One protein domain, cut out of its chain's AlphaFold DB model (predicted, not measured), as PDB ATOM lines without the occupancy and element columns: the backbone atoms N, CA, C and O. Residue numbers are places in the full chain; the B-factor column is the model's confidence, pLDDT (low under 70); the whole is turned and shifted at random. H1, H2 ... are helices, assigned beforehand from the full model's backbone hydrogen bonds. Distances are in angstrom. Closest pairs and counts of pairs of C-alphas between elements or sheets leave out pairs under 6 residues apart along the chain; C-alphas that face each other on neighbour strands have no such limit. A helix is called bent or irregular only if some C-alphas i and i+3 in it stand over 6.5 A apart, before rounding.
ATOM      1  N   THR A1113       6.055  -0.087 173.211       61.78
ATOM      2  CA  THR A1113       7.286  -0.875 173.038       61.78
ATOM      3  C   THR A1113       8.468   0.049 172.749       61.78
ATOM      4  O   THR A1113       8.327   1.011 171.986       61.78
ATOM      5  N   THR A1114       9.631  -0.220 173.352       66.62
ATOM      6  CA  THR A1114      10.790   0.692 173.311       66.62
ATOM      7  C   THR A1114      11.175   1.052 171.865       66.62
ATOM      8  O   THR A1114      11.482   2.209 171.582       66.62
ATOM      9  N   LYS A1115      10.980   0.121 170.914       65.25
ATOM     10  CA  LYS A1115      11.032   0.357 169.457       65.25
ATOM     11  C   LYS A1115      10.087   1.467 168.972       65.25
ATOM     12  O   LYS A1115      10.551   2.424 168.359       65.25
ATOM     13  N   VAL A1116       8.781   1.373 169.241       72.81
ATOM     14  CA  VAL A1116       7.779   2.361 168.787       72.81
ATOM     15  C   VAL A1116       7.979   3.716 169.470       72.81
ATOM     16  O   VAL A1116       7.753   4.755 168.848       72.81
ATOM     17  N   LEU A1117       8.434   3.735 170.727       75.56
ATOM     18  CA  LEU A1117       8.775   4.979 171.417       75.56
ATOM     19  C   LEU A1117      10.012   5.643 170.788       75.56
ATOM     20  O   LEU A1117       9.947   6.820 170.434       75.56
ATOM     21  N   ALA A1118      11.094   4.891 170.564       75.38
ATOM     22  CA  ALA A1118      12.310   5.388 169.919       75.38
ATOM     23  C   ALA A1118      12.056   5.869 168.477       75.38
ATOM     24  O   ALA A1118      12.496   6.960 168.113       75.38
ATOM     25  N   GLN A1119      11.277   5.121 167.686       76.94
ATOM     26  CA  GLN A1119      10.843   5.527 166.342       76.94
ATOM     27  C   GLN A1119      10.063   6.852 166.365       76.94
ATOM     28  O   GLN A1119      10.316   7.725 165.537       76.94
ATOM     29  N   ARG A1120       9.154   7.055 167.331       77.62
ATOM     30  CA  ARG A1120       8.409   8.322 167.474       77.62
ATOM     31  C   ARG A1120       9.303   9.487 167.906       77.62
ATOM     32  O   ARG A1120       9.178  10.572 167.343       77.62
ATOM     33  N   ILE A1121      10.206   9.269 168.865       78.50
ATOM     34  CA  ILE A1121      11.146  10.293 169.349       78.50
ATOM     35  C   ILE A1121      12.078  10.742 168.219       78.50
ATOM     36  O   ILE A1121      12.231  11.939 167.989       78.50
ATOM     37  N   ILE A1122      12.679   9.800 167.487       78.38
ATOM     38  CA  ILE A1122      13.687  10.132 166.476       78.38
ATOM     39  C   ILE A1122      13.049  10.631 165.176       78.38
ATOM     40  O   ILE A1122      13.625  11.515 164.545       78.38
ATOM     41  N   LYS A1123      11.830  10.193 164.828       77.19
ATOM     42  CA  LYS A1123      11.053  10.854 163.772       77.19
ATOM     43  C   LYS A1123      10.800  12.326 164.116       77.19
ATOM     44  O   LYS A1123      11.129  13.187 163.314       77.19
ATOM     45  N   ASN A1124      10.305  12.624 165.320       76.12
ATOM     46  CA  ASN A1124      10.083  14.007 165.760       76.12
ATOM     47  C   ASN A1124      11.400  14.814 165.777       76.12
ATOM     48  O   ASN A1124      11.437  15.961 165.347       76.12
ATOM     49  N   CYS A1125      12.516  14.193 166.174       74.25
ATOM     50  CA  CYS A1125      13.846  14.804 166.096       74.25
ATOM     51  C   CYS A1125      14.281  15.108 164.647       74.25
ATOM     52  O   CYS A1125      14.834  16.173 164.389       74.25
ATOM     53  N   TYR A1126      13.999  14.224 163.685       75.81
ATOM     54  CA  TYR A1126      14.265  14.464 162.262       75.81
ATOM     55  C   TYR A1126      13.376  15.574 161.683       75.81
ATOM     56  O   TYR A1126      13.877  16.476 161.011       75.81
ATOM     57  N   ASP A1127      12.076  15.537 161.976       75.19
ATOM     58  CA  ASP A1127      11.104  16.544 161.542       75.19
ATOM     59  C   ASP A1127      11.475  17.930 162.132       75.19
ATOM     60  O   ASP A1127      11.462  18.941 161.429       75.19
ATOM     61  N   PHE A1128      11.946  17.973 163.387       76.56
ATOM     62  CA  PHE A1128      12.511  19.173 164.010       76.56
ATOM     63  C   PHE A1128      13.813  19.623 163.332       76.56
ATOM     64  O   PHE A1128      13.886  20.760 162.875       76.56
ATOM     65  N   LEU A1129      14.828  18.763 163.199       72.62
ATOM     66  CA  LEU A1129      16.122  19.128 162.598       72.62
ATOM     67  C   LEU A1129      15.991  19.596 161.140       72.62
ATOM     68  O   LEU A1129      16.701  20.508 160.724       72.62
ATOM     69  N   THR A1130      15.069  19.016 160.369       69.88
ATOM     70  CA  THR A1130      14.809  19.447 158.985       69.88
ATOM     71  C   THR A1130      14.052  20.775 158.899       69.88
ATOM     72  O   THR A1130      14.263  21.516 157.939       69.88
ATOM     73  N   SER A1131      13.255  21.143 159.912       71.62
ATOM     74  CA  SER A1131      12.560  22.444 159.965       71.62
ATOM     75  C   SER A1131      13.485  23.663 160.119       71.62
ATOM     76  O   SER A1131      13.085  24.772 159.772       71.62
ATOM     77  N   TRP A1132      14.734  23.479 160.570       65.06
ATOM     78  CA  TRP A1132      15.703  24.576 160.758       65.06
ATOM     79  C   TRP A1132      16.435  25.008 159.473       65.06
ATOM     80  O   TRP A1132      17.176  25.989 159.495       65.06
ATOM     81  N   GLY A1133      16.214  24.328 158.342       57.31
ATOM     82  CA  GLY A1133      16.400  24.891 156.996       57.31
ATOM     83  C   GLY A1133      17.816  25.268 156.523       57.31
ATOM     84  O   GLY A1133      17.945  25.687 155.375       57.31
ATOM     85  N   SER A1134      18.871  25.120 157.334       53.81
ATOM     86  CA  SER A1134      20.254  25.467 156.959       53.81
ATOM     87  C   SER A1134      21.247  24.349 157.306       53.81
ATOM     88  O   SER A1134      21.183  23.759 158.381       53.81
ATOM     89  N   GLY A1135      22.143  24.017 156.372       55.50
ATOM     90  CA  GLY A1135      22.842  22.722 156.316       55.50
ATOM     91  C   GLY A1135      24.194  22.609 157.035       55.50
ATOM     92  O   GLY A1135      24.902  21.632 156.796       55.50
ATOM     93  N   ASP A1136      24.565  23.574 157.878       55.69
ATOM     94  CA  ASP A1136      25.976  23.836 158.228       55.69
ATOM     95  C   ASP A1136      26.519  23.153 159.504       55.69
ATOM     96  O   ASP A1136      27.695  23.324 159.824       55.69
ATOM     97  N   THR A1137      25.730  22.351 160.235       61.62
ATOM     98  CA  THR A1137      26.213  21.655 161.460       61.62
ATOM     99  C   THR A1137      25.988  20.144 161.519       61.62
ATOM    100  O   THR A1137      26.780  19.458 162.163       61.62
ATOM    101  N   VAL A1138      24.983  19.582 160.837       60.50
ATOM    102  CA  VAL A1138      24.825  18.120 160.696       60.50
ATOM    103  C   VAL A1138      24.403  17.780 159.264       60.50
ATOM    104  O   VAL A1138      23.285  18.112 158.866       60.50
ATOM    105  N   PRO A1139      25.231  17.069 158.474       75.00
ATOM    106  CA  PRO A1139      24.827  16.620 157.148       75.00
ATOM    107  C   PRO A1139      23.640  15.650 157.246       75.00
ATOM    108  O   PRO A1139      23.781  14.543 157.765       75.00
ATOM    109  N   LEU A1140      22.478  16.019 156.695       71.06
ATOM    110  CA  LEU A1140      21.248  15.208 156.775       71.06
ATOM    111  C   LEU A1140      21.441  13.763 156.267       71.06
ATOM    112  O   LEU A1140      20.867  12.829 156.820       71.06
ATOM    113  N   LYS A1141      22.323  13.556 155.277       76.31
ATOM    114  CA  LYS A1141      22.720  12.220 154.792       76.31
ATOM    115  C   LYS A1141      23.416  11.370 155.864       76.31
ATOM    116  O   LYS A1141      23.196  10.165 155.913       76.31
ATOM    117  N   ALA A1142      24.238  11.978 156.722       75.88
ATOM    118  CA  ALA A1142      24.885  11.282 157.834       75.88
ATOM    119  C   ALA A1142      23.862  10.906 158.916       75.88
ATOM    120  O   ALA A1142      23.904   9.786 159.420       75.88
ATOM    121  N   PHE A1143      22.891  11.783 159.200       78.75
ATOM    122  CA  PHE A1143      21.787  11.471 160.113       78.75
ATOM    123  C   PHE A1143      20.902  10.332 159.579       78.75
ATOM    124  O   PHE A1143      20.610   9.395 160.313       78.75
ATOM    125  N   GLN A1144      20.540  10.336 158.292       76.81
ATOM    126  CA  GLN A1144      19.783   9.242 157.658       76.81
ATOM    127  C   GLN A1144      20.562   7.907 157.652       76.81
ATOM    128  O   GLN A1144      19.989   6.842 157.905       76.81
ATOM    129  N   ALA A1145      21.878   7.951 157.419       81.25
ATOM    130  CA  ALA A1145      22.759   6.780 157.484       81.25
ATOM    131  C   ALA A1145      23.024   6.285 158.922       81.25
ATOM    132  O   ALA A1145      23.383   5.124 159.115       81.25
ATOM    133  N   TRP A1146      22.857   7.145 159.931       82.75
ATOM    134  CA  TRP A1146      22.823   6.757 161.340       82.75
ATOM    135  C   TRP A1146      21.460   6.163 161.716       82.75
ATOM    136  O   TRP A1146      21.423   5.077 162.286       82.75
ATOM    137  N   TRP A1147      20.353   6.802 161.317       81.12
ATOM    138  CA  TRP A1147      18.988   6.343 161.590       81.12
ATOM    139  C   TRP A1147      18.753   4.914 161.095       81.12
ATOM    140  O   TRP A1147      18.351   4.051 161.865       81.12
ATOM    141  N   THR A1148      19.092   4.628 159.838       81.56
ATOM    142  CA  THR A1148      18.946   3.281 159.257       81.56
ATOM    143  C   THR A1148      19.780   2.216 159.981       81.56
ATOM    144  O   THR A1148      19.333   1.079 160.132       81.56
ATOM    145  N   LYS A1149      20.964   2.569 160.503       81.81
ATOM    146  CA  LYS A1149      21.765   1.678 161.363       81.81
ATOM    147  C   LYS A1149      21.163   1.513 162.760       81.81
ATOM    148  O   LYS A1149      21.257   0.429 163.325       81.81
ATOM    149  N   PHE A1150      20.573   2.568 163.311       81.56
ATOM    150  CA  PHE A1150      19.943   2.587 164.628       81.56
ATOM    151  C   PHE A1150      18.644   1.768 164.644       81.56
ATOM    152  O   PHE A1150      18.466   0.921 165.515       81.56
ATOM    153  N   GLU A1151      17.791   1.933 163.633       81.56
ATOM    154  CA  GLU A1151      16.594   1.119 163.415       81.56
ATOM    155  C   GLU A1151      16.976  -0.361 163.256       81.56
ATOM    156  O   GLU A1151      16.501  -1.203 164.014       81.56
ATOM    157  N   SER A1152      17.964  -0.672 162.407       81.06
ATOM    158  CA  SER A1152      18.484  -2.040 162.255       81.06
ATOM    159  C   SER A1152      19.224  -2.583 163.499       81.06
ATOM    160  O   SER A1152      19.416  -3.796 163.613       81.06
ATOM    161  N   LYS A1153      19.634  -1.729 164.454       77.69
ATOM    162  CA  LYS A1153      20.101  -2.159 165.787       77.69
ATOM    163  C   LYS A1153      18.918  -2.502 166.697       77.69
ATOM    164  O   LYS A1153      18.904  -3.603 167.232       77.69
ATOM    165  N   ILE A1154      17.909  -1.635 166.811       80.81
ATOM    166  CA  ILE A1154      16.698  -1.886 167.621       80.81
ATOM    167  C   ILE A1154      15.914  -3.115 167.134       80.81
ATOM    168  O   ILE A1154      15.297  -3.809 167.936       80.81
ATOM    169  N   GLU A1155      15.948  -3.419 165.835       76.38
ATOM    170  CA  GLU A1155      15.339  -4.638 165.288       76.38
ATOM    171  C   GLU A1155      16.103  -5.930 165.604       76.38
ATOM    172  O   GLU A1155      15.529  -7.007 165.466       76.38
ATOM    173  N   ARG A1156      17.364  -5.843 166.048       76.50
ATOM    174  CA  ARG A1156      18.142  -6.991 166.548       76.50
ATOM    175  C   ARG A1156      18.190  -7.056 168.073       76.50
ATOM    176  O   ARG A1156      18.197  -8.148 168.622       76.50
ATOM    177  N   ASP A1157      18.230  -5.906 168.740       75.12
ATOM    178  CA  ASP A1157      18.260  -5.788 170.196       75.12
ATOM    179  C   ASP A1157      17.397  -4.594 170.654       75.12
ATOM    180  O   ASP A1157      17.865  -3.448 170.673       75.12
ATOM    181  N   PRO A1158      16.128  -4.834 171.036       69.31
ATOM    182  CA  PRO A1158      15.252  -3.797 171.578       69.31
ATOM    183  C   PRO A1158      15.723  -3.225 172.923       69.31
ATOM    184  O   PRO A1158      15.312  -2.123 173.282       69.31
ATOM    185  N   GLY A1159      16.563  -3.963 173.662       68.75
ATOM    186  CA  GLY A1159      17.065  -3.606 174.992       68.75
ATOM    187  C   GLY A1159      18.394  -2.847 174.982       68.75
ATOM    188  O   GLY A1159      18.848  -2.418 176.040       68.75
ATOM    189  N   PHE A1160      19.017  -2.629 173.817       74.69
ATOM    190  CA  PHE A1160      20.291  -1.899 173.713       74.69
ATOM    191  C   PHE A1160      20.215  -0.469 174.291       74.69
ATOM    192  O   PHE A1160      21.212   0.029 174.801       74.69
ATOM    193  N   LEU A1161      19.036   0.167 174.265       65.12
ATOM    194  CA  LEU A1161      18.797   1.493 174.855       65.12
ATOM    195  C   LEU A1161      18.678   1.497 176.389       65.12
ATOM    196  O   LEU A1161      18.682   2.569 176.987       65.12
ATOM    197  N   GLU A1162      18.524   0.330 177.014       67.44
ATOM    198  CA  GLU A1162      18.313   0.182 178.461       67.44
ATOM    199  C   GLU A1162      19.594  -0.269 179.191       67.44
ATOM    200  O   GLU A1162      19.624  -0.311 180.420       67.44
ATOM    201  N   ARG A1163      20.676  -0.560 178.451       72.25
ATOM    202  CA  ARG A1163      22.018  -0.804 179.004       72.25
ATOM    203  C   ARG A1163      22.764   0.525 179.152       72.25
ATOM    204  O   ARG A1163      22.764   1.340 178.235       72.25
ATOM    205  N   SER A1164      23.416   0.731 180.294       43.22
ATOM    206  CA  SER A1164      24.208   1.936 180.597       43.22
ATOM    207  C   SER A1164      25.494   2.059 179.776       43.22
ATOM    208  O   SER A1164      26.059   3.148 179.669       43.22
ATOM    209  N   ASP A1165      25.958   0.948 179.207       42.88
ATOM    210  CA  ASP A1165      27.342   0.788 178.777       42.88
ATOM    211  C   ASP A1165      27.437   0.917 177.251       42.88
ATOM    212  O   ASP A1165      26.902   0.107 176.493       42.88
ATOM    213  N   GLY A1166      28.107   1.974 176.788       42.12
ATOM    214  CA  GLY A1166      28.243   2.293 175.367       42.12
ATOM    215  C   GLY A1166      29.277   1.432 174.637       42.12
ATOM    216  O   GLY A1166      30.368   1.927 174.352       42.12
ATOM    217  N   GLY A1167      28.913   0.190 174.293       33.16
ATOM    218  CA  GLY A1167      29.697  -0.733 173.448       33.16
ATOM    219  C   GLY A1167      28.836  -1.654 172.586       33.16
ATOM    220  O   GLY A1167      28.556  -2.773 173.056       33.16
TER     221      GLY A1167
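What this domain is: This is residues 1113 to 1167 of the 1167 residues of the protein "DUF775 domain-containing protein" of Ampelomyces quisqualis (UniProt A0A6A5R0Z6). Two nearly antiparallel helices, H1 and H2, run side by side with a gap between them; a loop joins them at one end, where residues 1131 to 1137 stick out, and a tail without a named element, residues 1155 to 1167, turns away at the other end. The printed part has 55 residues, with two named helices in the order H1, H2 and no named strand; the class is all helix. The whole is loose, with a radius of gyration of the C-alphas of 12.7 A, and elongated, spanning 34 by 22 by 18 A.

How they stand to each other: Start with the two helices, H1, residues 1114 to 1131, and H2, residues 1140 to 1154. They run opposite ways at a shallow tilt of 4 degrees, with centres 11.6 A apart. They are close but not clearly touching, with 2 pairs of C-alphas within 8 A; look at the closest C-alphas, those of Lys 1115 and Ile 1154, 6.4 A apart. In the backbone of H1 every O i to N i+4 pair is within hydrogen-bond range; in H2, 10 of 11 are.

Where its parts are: Find C-alpha 1114 at (10.790, 0.692, 173.311); from there H1 runs 25.6 A to C-alpha 1131 at (12.560, 22.444, 159.965). A short link of 8 residues follows. H2 then runs 20.7 A from Leu 1140 to C-alpha 1154 at (16.698, -1.886, 167.621). Neither helix is bent.

The domain as a whole: The two C-alphas farthest apart are those of Ser 1134 and Gly 1159, at 34.4 A. The printed part has no cut, and Gly 1167 is the chain's last residue. Residues 1131 to 1137, of which 1131 belongs to H1, stand free. The mean pLDDT of the printed part is 70.5; look for values under 70 in 19 residues, among them 1132 to 1138 and 1164 to 1167.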